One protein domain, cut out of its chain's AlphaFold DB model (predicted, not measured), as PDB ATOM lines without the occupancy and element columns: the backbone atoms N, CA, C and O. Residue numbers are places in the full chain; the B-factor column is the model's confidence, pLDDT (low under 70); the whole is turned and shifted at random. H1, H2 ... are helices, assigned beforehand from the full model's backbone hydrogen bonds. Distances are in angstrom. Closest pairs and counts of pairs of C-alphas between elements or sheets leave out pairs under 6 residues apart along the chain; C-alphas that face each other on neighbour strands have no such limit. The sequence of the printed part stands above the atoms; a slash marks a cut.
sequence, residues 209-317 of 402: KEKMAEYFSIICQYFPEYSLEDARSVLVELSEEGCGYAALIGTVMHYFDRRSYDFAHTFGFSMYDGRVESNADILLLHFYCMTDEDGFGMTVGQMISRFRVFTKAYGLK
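Overview. This is residues 209 to 317 of the 402 residues of an uncharacterized protein of Lachnospiraceae bacterium (UniProt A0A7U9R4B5). A middle helix, H5, is the core, and the other helices stand round it, crossing one another at wide angles: H1 packs on H5 from one side with H2 crossing beside it, H3 and H6 pack on H5 from the opposite side, and short H4 lies away from the other helices. Before H5 comes a long loop, residues 268 to 279. The printed part has 109 residues with six named helices, H1 to H6 in order along the chain, and no named strand; the class is all helix. The whole is compact, with a radius of gyration of the C-alphas of 13.6 A and spans of 35 by 35 by 22 A.

Arrangement. H1, residues 210 to 222, and H2, residues 228 to 241, touch, closest at the C-alphas of Ile 219 and Ala 231, 6.4 A apart; they run opposite ways at a steep tilt of 58 degrees. H2 and H3, residues 243 to 255, meet only through their link. H4, residues 260 to 267, touches no helix. H5, residues 280 to 291, is the hub and touches three helices. Residues 281 to 285 of H5 touch residues 215 to 219 of H1, with the closest C-alphas, those of Ile 218 and Ile 282, 6.6 A apart and a steep tilt of 60 degrees, the same way. H5 touches H3 with 10 pairs of C-alphas within 8 A, closest at Ile 249 and Leu 284, 6.0 A, opposite ways at a steep tilt of 60 degrees. H2 and H5 are close but not clearly touching, the closest C-alphas being those of Val 234 and Cys 289 at 7.5 A. H6, residues 300 to 313, touches H5 about perpendicular at 80 degrees, with the C-alphas of Thr 291 and Arg 306 closest at 5.4 A; H5 touches H6 with residues 287 to 291 alone, and H6 touches H5 with residues 306 to 310 alone. H3 and H6 only just touch, with 3 pairs of C-alphas within 8 A, the closest being those of Gly 244 and Met 303 at 7.1 A. H4 and H5 are apart, but only just: their closest C-alphas are 8.1 A apart. In H1 to H6 every O i to N i+4 pair is within hydrogen-bond range.

Along the chain. H1 begins at C-alpha 210, (-41.072, 88.240, 3.772), and is 18.5 A long. H2 is 20.3 A long, H3 18.5 A, H5 16.2 A and H6 20.2 A. H5 begins at C-alpha 280, (-30.436, 76.843, 10.478). H6 ends at C-alpha 313, (-29.649, 70.141, 27.038).

Size, cuts and confidence. The C-alphas farthest apart are those of Lys 209 and Lys 317, 37.2 A. The printed part has no cut. The link from H4 to H5 is long. The mean pLDDT of the printed part is 73.4; 41 residues are under 70, among them 209 to 232, 273 to 277 and 293 to 297.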
ATOM      1  N   LYS A 209     -40.290  92.240   5.293       49.09
ATOM      2  CA  LYS A 209     -41.629  91.658   5.422       49.09
ATOM      3  C   LYS A 209     -41.670  90.155   5.178       49.09
ATOM      4  O   LYS A 209     -42.341  89.457   5.931       49.09
ATOM      5  N   GLU A 210     -40.975  89.654   4.160       51.47
ATOM      6  CA  GLU A 210     -41.072  88.240   3.772       51.47
ATOM      7  C   GLU A 210     -40.317  87.339   4.752       51.47
ATOM      8  O   GLU A 210     -40.892  86.388   5.278       51.47
ATOM      9  N   LYS A 211     -39.074  87.695   5.099       55.12
ATOM     10  CA  LYS A 211     -38.274  86.910   6.053       55.12
ATOM     11  C   LYS A 211     -38.817  86.958   7.483       55.12
ATOM     12  O   LYS A 211     -38.763  85.960   8.193       55.12
ATOM     13  N   MET A 212     -39.372  88.095   7.907       57.34
ATOM     14  CA  MET A 212     -40.024  88.186   9.218       57.34
ATOM     15  C   MET A 212     -41.297  87.346   9.266       57.34
ATOM     16  O   MET A 212     -41.557  86.720  10.286       57.34
ATOM     17  N   ALA A 213     -42.075  87.284   8.178       54.22
ATOM     18  CA  ALA A 213     -43.240  86.405   8.102       54.22
ATOM     19  C   ALA A 213     -42.840  84.920   8.157       54.22
ATOM     20  O   ALA A 213     -43.505  84.132   8.829       54.22
ATOM     21  N   GLU A 214     -41.733  84.554   7.510       61.00
ATOM     22  CA  GLU A 214     -41.171  83.204   7.562       61.00
ATOM     23  C   GLU A 214     -40.734  82.829   8.987       61.00
ATOM     24  O   GLU A 214     -41.218  81.842   9.541       61.00
ATOM     25  N   TYR A 215     -39.907  83.649   9.641       62.94
ATOM     26  CA  TYR A 215     -39.455  83.375  11.012       62.94
ATOM     27  C   TYR A 215     -40.601  83.404  12.019       62.94
ATOM     28  O   TYR A 215     -40.645  82.581  12.929       62.94
ATOM     29  N   PHE A 216     -41.575  84.289  11.827       60.75
ATOM     30  CA  PHE A 216     -42.789  84.305  12.632       60.75
ATOM     31  C   PHE A 216     -43.583  83.004  12.478       60.75
ATOM     32  O   PHE A 216     -44.047  82.449  13.471       60.75
ATOM     33  N   SER A 217     -43.688  82.468  11.257       59.03
ATOM     34  CA  SER A 217     -44.343  81.177  11.028       59.03
ATOM     35  C   SER A 217     -43.581  80.015  11.676       59.03
ATOM     36  O   SER A 217     -44.215  79.136  12.259       59.03
ATOM     37  N   ILE A 218     -42.242  80.057  11.679       62.47
ATOM     38  CA  ILE A 218     -41.396  79.106  12.410       62.47
ATOM     39  C   ILE A 218     -41.663  79.198  13.917       62.47
ATOM     40  O   ILE A 218     -41.878  78.161  14.545       62.47
ATOM     41  N   ILE A 219     -41.703  80.406  14.497       61.81
ATOM     42  CA  ILE A 219     -41.985  80.583  15.930       61.81
ATOM     43  C   ILE A 219     -43.358  80.006  16.276       61.81
ATOM     44  O   ILE A 219     -43.461  79.156  17.152       61.81
ATOM     45  N   CYS A 220     -44.406  80.382  15.538       60.84
ATOM     46  CA  CYS A 220     -45.754  79.873  15.786       60.84
ATOM     47  C   CYS A 220     -45.874  78.348  15.617       60.84
ATOM     48  O   CYS A 220     -46.715  77.730  16.266       60.84
ATOM     49  N   GLN A 221     -45.070  77.739  14.741       62.72
ATOM     50  CA  GLN A 221     -45.100  76.299  14.493       62.72
ATOM     51  C   GLN A 221     -44.331  75.495  15.550       62.72
ATOM     52  O   GLN A 221     -44.808  74.442  15.973       62.72
ATOM     53  N   TYR A 222     -43.139  75.952  15.940       62.19
ATOM     54  CA  TYR A 222     -42.215  75.182  16.779       62.19
ATOM     55  C   TYR A 222     -42.180  75.636  18.245       62.19
ATOM     56  O   TYR A 222     -41.713  74.873  19.087       62.19
ATOM     57  N   PHE A 223     -42.701  76.828  18.546       65.31
ATOM     58  CA  PHE A 223     -42.718  77.446  19.878       65.31
ATOM     59  C   PHE A 223     -44.117  78.013  20.194       65.31
ATOM     60  O   PHE A 223     -44.281  79.223  20.382       65.31
ATOM     61  N   PRO A 224     -45.167  77.166  20.207       65.62
ATOM     62  CA  PRO A 224     -46.556  77.605  20.371       65.62
ATOM     63  C   PRO A 224     -46.851  78.247  21.737       65.62
ATOM     64  O   PRO A 224     -47.922  78.821  21.927       65.62
ATOM     65  N   GLU A 225     -45.936  78.130  22.699       69.62
ATOM     66  CA  GLU A 225     -45.991  78.805  23.991       69.62
ATOM     67  C   GLU A 225     -45.773  80.323  23.903       69.62
ATOM     68  O   GLU A 225     -46.197  81.039  24.810       69.62
ATOM     69  N   TYR A 226     -45.156  80.821  22.827       63.84
ATOM     70  CA  TYR A 226     -44.985  82.255  22.603       63.84
ATOM     71  C   TYR A 226     -46.295  82.877  22.117       63.84
ATOM     72  O   TYR A 226     -46.915  82.407  21.158       63.84
ATOM     73  N   SER A 227     -46.705  83.986  22.739       66.50
ATOM     74  CA  SER A 227     -47.793  84.790  22.185       66.50
ATOM     75  C   SER A 227     -47.357  85.452  20.871       66.50
ATOM     76  O   SER A 227     -46.169  85.589  20.578       66.50
ATOM     77  N   LEU A 228     -48.317  85.914  20.064       61.41
ATOM     78  CA  LEU A 228     -48.013  86.638  18.819       61.41
ATOM     79  C   LEU A 228     -47.209  87.926  19.070       61.41
ATOM     80  O   LEU A 228     -46.503  88.389  18.177       61.41
ATOM     81  N   GLU A 229     -47.356  88.530  20.250       65.94
ATOM     82  CA  GLU A 229     -46.614  89.727  20.648       65.94
ATOM     83  C   GLU A 229     -45.182  89.364  21.055       65.94
ATOM     84  O   GLU A 229     -44.239  89.948  20.520       65.94
ATOM     85  N   ASP A 230     -45.013  88.318  21.868       68.56
ATOM     86  CA  ASP A 230     -43.693  87.822  22.279       68.56
ATOM     87  C   ASP A 230     -42.879  87.337  21.073       68.56
ATOM     88  O   ASP A 230     -41.705  87.670  20.930       68.56
ATOM     89  N   ALA A 231     -43.518  86.622  20.140       64.94
ATOM     90  CA  ALA A 231     -42.889  86.173  18.901       64.94
ATOM     91  C   ALA A 231     -42.385  87.346  18.043       64.94
ATOM     92  O   ALA A 231     -41.351  87.234  17.391       64.94
ATOM     93  N   ARG A 232     -43.080  88.492  18.043       66.31
ATOM     94  CA  ARG A 232     -42.601  89.700  17.351       66.31
ATOM     95  C   ARG A 232     -41.430  90.345  18.080       66.31
ATOM     96  O   ARG A 232     -40.496  90.764  17.402       66.31
ATOM     97  N   SER A 233     -41.474  90.406  19.413       72.00
ATOM     98  CA  SER A 233     -40.375  90.951  20.225       72.00
ATOM     99  C   SER A 233     -39.083  90.184  19.973       72.00
ATOM    100  O   SER A 233     -38.086  90.787  19.589       72.00
ATOM    101  N   VAL A 234     -39.149  88.849  20.024       74.31
ATOM    102  CA  VAL A 234     -38.017  87.952  19.738       74.31
ATOM    103  C   VAL A 234     -37.368  88.264  18.392       74.31
ATOM    104  O   VAL A 234     -36.148  88.336  18.292       74.31
ATOM    105  N   LEU A 235     -38.163  88.451  17.335       68.81
ATOM    106  CA  LEU A 235     -37.613  88.701  16.002       68.81
ATOM    107  C   LEU A 235     -36.969  90.081  15.874       68.81
ATOM    108  O   LEU A 235     -35.955  90.214  15.188       68.81
ATOM    109  N   VAL A 236     -37.549  91.098  16.519       69.81
ATOM    110  CA  VAL A 236     -36.962  92.441  16.562       69.81
ATOM    111  C   VAL A 236     -35.629  92.391  17.301       69.81
ATOM    112  O   VAL A 236     -34.618  92.796  16.731       69.81
ATOM    113  N   GLU A 237     -35.602  91.820  18.502       75.12
ATOM    114  CA  GLU A 237     -34.401  91.717  19.335       75.12
ATOM    115  C   GLU A 237     -33.305  90.914  18.619       75.12
ATOM    116  O   GLU A 237     -32.204  91.425  18.390       75.12
ATOM    117  N   LEU A 238     -33.631  89.722  18.103       74.62
ATOM    118  CA  LEU A 238     -32.705  88.895  17.325       74.62
ATOM    119  C   LEU A 238     -32.130  89.647  16.111       74.62
ATOM    120  O   LEU A 238     -30.958  89.462  15.776       74.62
ATOM    121  N   SER A 239     -32.914  90.503  15.447       70.06
ATOM    122  CA  SER A 239     -32.434  91.287  14.301       70.06
ATOM    123  C   SER A 239     -31.418  92.368  14.688       70.06
ATOM    124  O   SER A 239     -30.550  92.707  13.878       70.06
ATOM    125  N   GLU A 240     -31.493  92.882  15.917       68.75
ATOM    126  CA  GLU A 240     -30.593  93.915  16.431       68.75
ATOM    127  C   GLU A 240     -29.314  93.327  17.041       68.75
ATOM    128  O   GLU A 240     -28.265  93.970  16.994       68.75
ATOM    129  N   GLU A 241     -29.365  92.098  17.565       72.69
ATOM    130  CA  GLU A 241     -28.299  91.571  18.428       72.69
ATOM    131  C   GLU A 241     -27.807  90.157  18.098       72.69
ATOM    132  O   GLU A 241     -26.820  89.667  18.659       72.69
ATOM    133  N   GLY A 242     -28.469  89.485  17.161       77.56
ATOM    134  CA  GLY A 242     -28.332  88.050  16.950       77.56
ATOM    135  C   GLY A 242     -27.038  87.588  16.287       77.56
ATOM    136  O   GLY A 242     -26.875  86.393  16.056       77.56
ATOM    137  N   CYS A 243     -26.091  88.478  15.968       84.88
ATOM    138  CA  CYS A 243     -24.894  88.096  15.211       84.88
ATOM    139  C   CYS A 243     -24.054  87.023  15.931       84.88
ATOM    140  O   CYS A 243     -23.584  86.080  15.294       84.88
ATOM    141  N   GLY A 244     -23.924  87.107  17.261       86.12
ATOM    142  CA  GLY A 244     -23.240  86.083  18.056       86.12
ATOM    143  C   GLY A 244     -23.985  84.741  18.076       86.12
ATOM    144  O   GLY A 244     -23.355  83.685  17.999       86.12
ATOM    145  N   TYR A 245     -25.319  84.779  18.123       88.38
ATOM    146  CA  TYR A 245     -26.174  83.593  18.061       88.38
ATOM    147  C   TYR A 245     -26.064  82.891  16.710       88.38
ATOM    148  O   TYR A 245     -25.784  81.694  16.646       88.38
ATOM    149  N   ALA A 246     -26.204  83.659  15.629       86.38
ATOM    150  CA  ALA A 246     -26.066  83.174  14.266       86.38
ATOM    151  C   ALA A 246     -24.678  82.566  14.025       86.38
ATOM    152  O   ALA A 246     -24.570  81.518  13.389       86.38
ATOM    153  N   ALA A 247     -23.618  83.168  14.575       88.94
ATOM    154  CA  ALA A 247     -22.269  82.630  14.469       88.94
ATOM    155  C   ALA A 247     -22.113  81.288  15.212       88.94
ATOM    156  O   ALA A 247     -21.539  80.350  14.654       88.94
ATOM    157  N   LEU A 248     -22.649  81.147  16.431       92.69
ATOM    158  CA  LEU A 248     -22.633  79.867  17.153       92.69
ATOM    159  C   LEU A 248     -23.407  78.781  16.405       92.69
ATOM    160  O   LEU A 248     -22.863  77.700  16.175       92.69
ATOM    161  N   ILE A 249     -24.628  79.082  15.960       90.69
ATOM    162  CA  ILE A 249     -25.424  78.149  15.157       90.69
ATOM    163  C   ILE A 249     -24.715  77.787  13.863       90.69
ATOM    164  O   ILE A 249     -24.690  76.617  13.495       90.69
ATOM    165  N   GLY A 250     -24.033  78.738  13.229       85.94
ATOM    166  CA  GLY A 250     -23.165  78.461  12.094       85.94
ATOM    167  C   GLY A 250     -22.124  77.377  12.388       85.94
ATOM    168  O   GLY A 250     -21.869  76.548  11.520       85.94
ATOM    169  N   THR A 251     -21.564  77.314  13.602       91.81
ATOM    170  CA  THR A 251     -20.648  76.222  13.988       91.81
ATOM    171  C   THR A 251     -21.371  74.897  14.227       91.81
ATOM    172  O   THR A 251     -20.847  73.861  13.836       91.81
ATOM    173  N   VAL A 252     -22.584  74.909  14.795       90.19
ATOM    174  CA  VAL A 252     -23.390  73.691  15.011       90.19
ATOM    175  C   VAL A 252     -23.809  73.086  13.672       90.19
ATOM    176  O   VAL A 252     -23.658  71.887  13.457       90.19
ATOM    177  N   MET A 253     -24.274  73.919  12.740       84.38
ATOM    178  CA  MET A 253     -24.634  73.483  11.391       84.38
ATOM    179  C   MET A 253     -23.423  72.903  10.655       84.38
ATOM    180  O   MET A 253     -23.552  71.905   9.962       84.38
ATOM    181  N   HIS A 254     -22.237  73.493  10.828       85.44
ATOM    182  CA  HIS A 254     -21.005  72.966  10.228       85.44
ATOM    183  C   HIS A 254     -20.528  71.677  10.888       85.44
ATOM    184  O   HIS A 254     -20.025  70.795  10.197       85.44
ATOM    185  N   TYR A 255     -20.724  71.531  12.197       86.56
ATOM    186  CA  TYR A 255     -20.521  70.264  12.887       86.56
ATOM    187  C   TYR A 255     -21.407  69.186  12.271       86.56
ATOM    188  O   TYR A 255     -20.911  68.180  11.779       86.56
ATOM    189  N   PHE A 256     -22.706  69.410  12.153       79.88
ATOM    190  CA  PHE A 256     -23.588  68.407  11.565       79.88
ATOM    191  C   PHE A 256     -23.511  68.276  10.035       79.88
ATOM    192  O   PHE A 256     -24.277  67.497   9.464       79.88
ATOM    193  N   ASP A 257     -22.579  68.960   9.361       76.50
ATOM    194  CA  ASP A 257     -22.373  68.756   7.929       76.50
ATOM    195  C   ASP A 257     -22.065  67.276   7.649       76.50
ATOM    196  O   ASP A 257     -21.263  66.631   8.331       76.50
ATOM    197  N   ARG A 258     -22.777  66.709   6.671       71.62
ATOM    198  CA  ARG A 258     -22.786  65.266   6.343       71.62
ATOM    199  C   ARG A 258     -23.248  64.331   7.479       71.62
ATOM    200  O   ARG A 258     -23.130  63.116   7.342       71.62
ATOM    201  N   ARG A 259     -23.822  64.873   8.558       76.31
ATOM    202  CA  ARG A 259     -24.419  64.168   9.712       76.31
ATOM    203  C   ARG A 259     -25.874  64.595   9.947       76.31
ATOM    204  O   ARG A 259     -26.342  64.686  11.080       76.31
ATOM    205  N   SER A 260     -26.619  64.849   8.874       72.44
ATOM    206  CA  SER A 260     -28.001  65.349   8.948       72.44
ATOM    207  C   SER A 260     -28.969  64.409   9.685       72.44
ATOM    208  O   SER A 260     -29.939  64.882  10.274       72.44
ATOM    209  N   TYR A 261     -28.702  63.096   9.703       68.25
ATOM    210  CA  TYR A 261     -29.451  62.136  10.525       68.25
ATOM    211  C   TYR A 261     -29.233  62.375  12.026       68.25
ATOM    212  O   TYR A 261     -30.201  62.477  12.780       68.25
ATOM    213  N   ASP A 262     -27.976  62.528  12.451       74.81
ATOM    214  CA  ASP A 262     -27.629  62.792  13.851       74.81
ATOM    215  C   ASP A 262     -28.179  64.150  14.304       74.81
ATOM    216  O   ASP A 262     -28.645  64.284  15.436       74.81
ATOM    217  N   PHE A 263     -28.197  65.141  13.405       81.19
ATOM    218  CA  PHE A 263     -28.842  66.433  13.644       81.19
ATOM    219  C   PHE A 263     -30.326  66.255  13.973       81.19
ATOM    220  O   PHE A 263     -30.795  66.735  15.003       81.19
ATOM    221  N   ALA A 264     -31.056  65.531  13.118       69.62
ATOM    222  CA  ALA A 264     -32.487  65.321  13.297       69.62
ATOM    223  C   ALA A 264     -32.798  64.536  14.574       69.62
ATOM    224  O   ALA A 264     -33.755  64.853  15.276       69.62
ATOM    225  N   HIS A 265     -31.960  63.554  14.911       70.81
ATOM    226  CA  HIS A 265     -32.079  62.818  16.163       70.81
ATOM    227  C   HIS A 265     -31.806  63.698  17.394       70.81
ATOM    228  O   HIS A 265     -32.452  63.523  18.424       70.81
ATOM    229  N   THR A 266     -30.878  64.653  17.285       76.06
ATOM    230  CA  THR A 266     -30.506  65.560  18.379       76.06
ATOM    231  C   THR A 266     -31.576  66.622  18.622       76.06
ATOM    232  O   THR A 266     -32.006  66.811  19.755       76.06
ATOM    233  N   PHE A 267     -32.018  67.317  17.570       76.00
ATOM    234  CA  PHE A 267     -32.878  68.499  17.702       76.00
ATOM    235  C   PHE A 267     -34.363  68.228  17.450       76.00
ATOM    236  O   PHE A 267     -35.198  69.080  17.739       76.00
ATOM    237  N   GLY A 268     -34.714  67.048  16.932       67.88
ATOM    238  CA  GLY A 268     -36.101  66.666  16.664       67.88
ATOM    239  C   GLY A 268     -36.686  67.246  15.373       67.88
ATOM    240  O   GLY A 268     -37.876  67.072  15.125       67.88
ATOM    241  N   PHE A 269     -35.876  67.901  14.534       71.00
ATOM    242  CA  PHE A 269     -36.270  68.389  13.209       71.00
ATOM    243  C   PHE A 269     -35.139  68.222  12.188       71.00
ATOM    244  O   PHE A 269     -33.961  68.180  12.537       71.00
ATOM    245  N   SER A 270     -35.490  68.110  10.906       70.44
ATOM    246  CA  SER A 270     -34.520  67.891   9.826       70.44
ATOM    247  C   SER A 270     -33.564  69.072   9.654       70.44
ATOM    248  O   SER A 270     -33.987  70.222   9.687       70.44
ATOM    249  N   MET A 271     -32.285  68.795   9.381       68.69
ATOM    250  CA  MET A 271     -31.270  69.832   9.120       68.69
ATOM    251  C   MET A 271     -31.546  70.644   7.848       68.69
ATOM    252  O   MET A 271     -31.227  71.830   7.785       68.69
ATOM    253  N   TYR A 272     -32.151  70.001   6.852       72.31
ATOM    254  CA  TYR A 272     -32.584  70.618   5.606       72.31
ATOM    255  C   TYR A 272     -34.085  70.414   5.430       72.31
ATOM    256  O   TYR A 272     -34.639  69.409   5.892       72.31
ATOM    257  N   ASP A 273     -34.736  71.358   4.767       61.59
ATOM    258  CA  ASP A 273     -36.123  71.227   4.352       61.59
ATOM    259  C   ASP A 273     -36.259  70.264   3.151       61.59
ATOM    260  O   ASP A 273     -35.283  69.743   2.601       61.59
ATOM    261  N   GLY A 274     -37.496  70.015   2.714       52.72
ATOM    262  CA  GLY A 274     -37.776  69.167   1.548       52.72
ATOM    263  C   GLY A 274     -37.275  69.727   0.206       52.72
ATOM    264  O   GLY A 274     -37.453  69.069  -0.818       52.72
ATOM    265  N   ARG A 275     -36.680  70.927   0.196       52.66
ATOM    266  CA  ARG A 275     -36.129  71.645  -0.963       52.66
ATOM    267  C   ARG A 275     -34.607  71.830  -0.873       52.66
ATOM    268  O   ARG A 275     -34.036  72.469  -1.751       52.66
ATOM    269  N   VAL A 276     -33.949  71.193   0.105       57.56
ATOM    270  CA  VAL A 276     -32.494  71.255   0.361       57.56
ATOM    271  C   VAL A 276     -32.033  72.606   0.944       57.56
ATOM    272  O   VAL A 276     -30.836  72.858   1.077       57.56
ATOM    273  N   GLU A 277     -32.958  73.470   1.357       62.97
ATOM    274  CA  GLU A 277     -32.631  74.681   2.107       62.97
ATOM    275  C   GLU A 277     -32.358  74.345   3.576       62.97
ATOM    276  O   GLU A 277     -32.888  73.394   4.144       62.97
ATOM    277  N   SER A 278     -31.451  75.093   4.195       71.69
ATOM    278  CA  SER A 278     -30.966  74.816   5.547       71.69
ATOM    279  C   SER A 278     -31.951  75.317   6.607       71.69
ATOM    280  O   SER A 278     -32.189  76.517   6.695       71.69
ATOM    281  N   ASN A 279     -32.379  74.447   7.528       71.00
ATOM    282  CA  ASN A 279     -33.194  74.802   8.702       71.00
ATOM    283  C   ASN A 279     -32.370  75.436   9.846       71.00
ATOM    284  O   ASN A 279     -32.703  75.305  11.026       71.00
ATOM    285  N   ALA A 280     -31.280  76.135   9.510       78.50
ATOM    286  CA  ALA A 280     -30.436  76.843  10.478       78.50
ATOM    287  C   ALA A 280     -31.231  77.887  11.269       78.50
ATOM    288  O   ALA A 280     -30.957  78.098  12.447       78.50
ATOM    289  N   ASP A 281     -32.229  78.501  10.638       75.38
ATOM    290  CA  ASP A 281     -33.038  79.552  11.249       75.38
ATOM    291  C   ASP A 281     -33.968  78.996  12.340       75.38
ATOM    292  O   ASP A 281     -34.145  79.635  13.375       75.38
ATOM    293  N   ILE A 282     -34.455  77.755  12.194       72.88
ATOM    294  CA  ILE A 282     -35.184  77.051  13.264       72.88
ATOM    295  C   ILE A 282     -34.262  76.833  14.467       72.88
ATOM    296  O   ILE A 282     -34.650  77.097  15.603       72.88
ATOM    297  N   LEU A 283     -33.021  76.395  14.228       79.50
ATOM    298  CA  LEU A 283     -32.051  76.167  15.299       79.50
ATOM    299  C   LEU A 283     -31.607  77.470  15.972       79.50
ATOM    300  O   LEU A 283     -31.401  77.493  17.183       79.50
ATOM    301  N   LEU A 284     -31.475  78.547  15.196       84.69
ATOM    302  CA  LEU A 284     -31.190  79.891  15.690       84.69
ATOM    303  C   LEU A 284     -32.281  80.386  16.620       84.69
ATOM    304  O   LEU A 284     -31.968  80.783  17.739       84.69
ATOM    305  N   LEU A 285     -33.537  80.313  16.187       77.44
ATOM    306  CA  LEU A 285     -34.678  80.691  17.013       77.44
ATOM    307  C   LEU A 285     -34.774  79.799  18.250       77.44
ATOM    308  O   LEU A 285     -34.967  80.312  19.344       77.44
ATOM    309  N   HIS A 286     -34.533  78.492  18.112       79.56
ATOM    310  CA  HIS A 286     -34.503  77.581  19.253       79.56
ATOM    311  C   HIS A 286     -33.448  77.980  20.281       79.56
ATOM    312  O   HIS A 286     -33.740  78.107  21.466       79.56
ATOM    313  N   PHE A 287     -32.213  78.189  19.832       84.94
ATOM    314  CA  PHE A 287     -31.122  78.578  20.711       84.94
ATOM    315  C   PHE A 287     -31.374  79.945  21.351       84.94
ATOM    316  O   PHE A 287     -31.142  80.099  22.550       84.94
ATOM    317  N   TYR A 288     -31.886  80.905  20.581       84.62
ATOM    318  CA  TYR A 288     -32.230  82.233  21.071       84.62
ATOM    319  C   TYR A 288     -33.336  82.166  22.132       84.62
ATOM    320  O   TYR A 288     -33.082  82.511  23.276       84.62
ATOM    321  N   CYS A 289     -34.504  81.602  21.821       77.25
ATOM    322  CA  CYS A 289     -35.618  81.471  22.767       77.25
ATOM    323  C   CYS A 289     -35.252  80.672  24.030       77.25
ATOM    324  O   CYS A 289     -35.766  80.937  25.112       77.25
ATOM    325  N   MET A 290     -34.361  79.683  23.909       78.94
ATOM    326  CA  MET A 290     -33.931  78.859  25.039       78.94
ATOM    327  C   MET A 290     -32.949  79.578  25.975       78.94
ATOM    328  O   MET A 290     -32.877  79.235  27.157       78.94
ATOM    329  N   THR A 291     -32.115  80.481  25.453       79.44
ATOM    330  CA  THR A 291     -30.930  80.966  26.184       79.44
ATOM    331  C   THR A 291     -30.799  82.475  26.271       79.44
ATOM    332  O   THR A 291     -29.974  82.956  27.057       79.44
ATOM    333  N   ASP A 292     -31.582  83.218  25.494       76.06
ATOM    334  CA  ASP A 292     -31.700  84.646  25.688       76.06
ATOM    335  C   ASP A 292     -32.505  84.927  26.958       76.06
ATOM    336  O   ASP A 292     -33.533  84.309  27.233       76.06
ATOM    337  N   GLU A 293     -31.960  85.816  27.779       65.44
ATOM    338  CA  GLU A 293     -32.544  86.221  29.057       65.44
ATOM    339  C   GLU A 293     -32.689  87.755  29.118       65.44
ATOM    340  O   GLU A 293     -33.290  88.246  30.064       65.44
ATOM    341  N   ASP A 294     -32.146  88.505  28.139       57.31
ATOM    342  CA  ASP A 294     -32.001  89.965  28.172       57.31
ATOM    343  C   ASP A 294     -31.698  90.514  26.756       57.31
ATOM    344  O   ASP A 294     -30.628  90.228  26.212       57.31
ATOM    345  N   GLY A 295     -32.579  91.370  26.219       47.41
ATOM    346  CA  GLY A 295     -32.534  91.901  24.842       47.41
ATOM    347  C   GLY A 295     -31.473  92.973  24.540       47.41
ATOM    348  O   GLY A 295     -31.825  94.074  24.109       47.41
ATOM    349  N   PHE A 296     -30.191  92.688  24.815       52.81
ATOM    350  CA  PHE A 296     -29.056  93.370  24.164       52.81
ATOM    351  C   PHE A 296     -27.942  92.378  23.764       52.81
ATOM    352  O   PHE A 296     -27.726  91.360  24.421       52.81
ATOM    353  N   GLY A 297     -27.164  92.754  22.733       56.84
ATOM    354  CA  GLY A 297     -25.943  92.107  22.211       56.84
ATOM    355  C   GLY A 297     -25.200  91.142  23.138       56.84
ATOM    356  O   GLY A 297     -24.888  91.455  24.281       56.84
ATOM    357  N   MET A 298     -24.803  89.987  22.602       74.75
ATOM    358  CA  MET A 298     -24.119  88.944  23.369       74.75
ATOM    359  C   MET A 298     -22.606  89.207  23.515       74.75
ATOM    360  O   MET A 298     -21.872  89.255  22.525       74.75
ATOM    361  N   THR A 299     -22.115  89.305  24.755       77.19
ATOM    362  CA  THR A 299     -20.676  89.275  25.085       77.19
ATOM    363  C   THR A 299     -20.073  87.880  24.877       77.19
ATOM    364  O   THR A 299     -20.786  86.878  24.844       77.19
ATOM    365  N   VAL A 300     -18.741  87.770  24.807       79.88
ATOM    366  CA  VAL A 300     -18.057  86.462  24.709       79.88
ATOM    367  C   VAL A 300     -18.341  85.580  25.930       79.88
ATOM    368  O   VAL A 300     -18.541  84.375  25.801       79.88
ATOM    369  N   GLY A 301     -18.403  86.175  27.122       74.81
ATOM    370  CA  GLY A 301     -18.769  85.462  28.342       74.81
ATOM    371  C   GLY A 301     -20.191  84.889  28.283       74.81
ATOM    372  O   GLY A 301     -20.389  83.694  28.524       74.81
ATOM    373  N   GLN A 302     -21.165  85.709  27.874       80.25
ATOM    374  CA  GLN A 302     -22.545  85.260  27.662       80.25
ATOM    375  C   GLN A 302     -22.622  84.186  26.572       80.25
ATOM    376  O   GLN A 302     -23.323  83.197  26.762       80.25
ATOM    377  N   MET A 303     -21.846  84.312  25.490       87.00
ATOM    378  CA  MET A 303     -21.742  83.295  24.438       87.00
ATOM    379  C   MET A 303     -21.341  81.932  25.013       87.00
ATOM    380  O   MET A 303     -22.006  80.932  24.747       87.00
ATOM    381  N   ILE A 304     -20.301  81.890  25.851       83.62
ATOM    382  CA  ILE A 304     -19.842  80.654  26.504       83.62
ATOM    383  C   ILE A 304     -20.928  80.081  27.420       83.62
ATOM    384  O   ILE A 304     -21.201  78.878  27.378       83.62
ATOM    385  N   SER A 305     -21.554  80.922  28.246       79.50
ATOM    386  CA  SER A 305     -22.584  80.491  29.196       79.50
ATOM    387  C   SER A 305     -23.833  79.953  28.488       79.50
ATOM    388  O   SER A 305     -24.255  78.825  28.754       79.50
ATOM    389  N   ARG A 306     -24.390  80.723  27.544       85.38
ATOM    390  CA  ARG A 306     -25.588  80.370  26.769       85.38
ATOM    391  C   ARG A 306     -25.350  79.099  25.958       85.38
ATOM    392  O   ARG A 306     -26.134  78.153  26.037       85.38
ATOM    393  N   PHE A 307     -24.207  78.996  25.279       89.38
ATOM    394  CA  PHE A 307     -23.884  77.795  24.512       89.38
ATOM    395  C   PHE A 307     -23.679  76.556  25.392       89.38
ATOM    396  O   PHE A 307     -24.062  75.452  25.004       89.38
ATOM    397  N   ARG A 308     -23.139  76.707  26.610       85.06
ATOM    398  CA  ARG A 308     -23.028  75.604  27.580       85.06
ATOM    399  C   ARG A 308     -24.402  75.089  28.023       85.06
ATOM    400  O   ARG A 308     -24.563  73.881  28.190       85.06
ATOM    401  N   VAL A 309     -25.386  75.972  28.217       82.44
ATOM    402  CA  VAL A 309     -26.773  75.576  28.531       82.44
ATOM    403  C   VAL A 309     -27.369  74.776  27.374       82.44
ATOM    404  O   VAL A 309     -27.836  73.655  27.586       82.44
ATOM    405  N   PHE A 310     -27.272  75.318  26.161       86.50
ATOM    406  CA  PHE A 310     -27.780  74.689  24.944       86.50
ATOM    407  C   PHE A 310     -27.160  73.305  24.706       86.50
ATOM    408  O   PHE A 310     -27.858  72.295  24.631       86.50
ATOM    409  N   THR A 311     -25.830  73.223  24.678       88.56
ATOM    410  CA  THR A 311     -25.106  71.966  24.424       88.56
ATOM    411  C   THR A 311     -25.388  70.904  25.481       88.56
ATOM    412  O   THR A 311     -25.578  69.739  25.139       88.56
ATOM    413  N   LYS A 312     -25.517  71.289  26.756       83.69
ATOM    414  CA  LYS A 312     -25.891  70.364  27.831       83.69
ATOM    415  C   LYS A 312     -27.299  69.792  27.651       83.69
ATOM    416  O   LYS A 312     -27.478  68.601  27.895       83.69
ATOM    417  N   ALA A 313     -28.277  70.607  27.253       80.75
ATOM    418  CA  ALA A 313     -29.649  70.141  27.038       80.75
ATOM    419  C   ALA A 313     -29.742  69.109  25.907       80.75
ATOM    420  O   ALA A 313     -30.517  68.162  26.005       80.75
ATOM    421  N   TYR A 314     -28.885  69.250  24.897       85.06
ATOM    422  CA  TYR A 314     -28.833  68.375  23.727       85.06
ATOM    423  C   TYR A 314     -27.764  67.279  23.793       85.06
ATOM    424  O   TYR A 314     -27.548  66.563  22.821       85.06
ATOM    425  N   GLY A 315     -27.067  67.133  24.924       85.88
ATOM    426  CA  GLY A 315     -26.008  66.130  25.075       85.88
ATOM    427  C   GLY A 315     -24.796  66.342  24.155       85.88
ATOM    428  O   GLY A 315     -24.011  65.415  23.959       85.88
ATOM    429  N   LEU A 316     -24.620  67.548  23.611       89.56
ATOM    430  CA  LEU A 316     -23.482  67.912  22.775       89.56
ATOM    431  C   LEU A 316     -22.252  68.167  23.646       89.56
ATOM    432  O   LEU A 316     -22.286  68.943  24.603       89.56
ATOM    433  N   LYS A 317     -21.130  67.547  23.287       91.75
ATOM    434  CA  LYS A 317     -19.836  67.834  23.904       91.75
ATOM    435  C   LYS A 317     -19.148  68.913  23.091       91.75
ATOM    436  O   LYS A 317     -18.551  68.619  22.062       91.75
TER     437      LYS A 317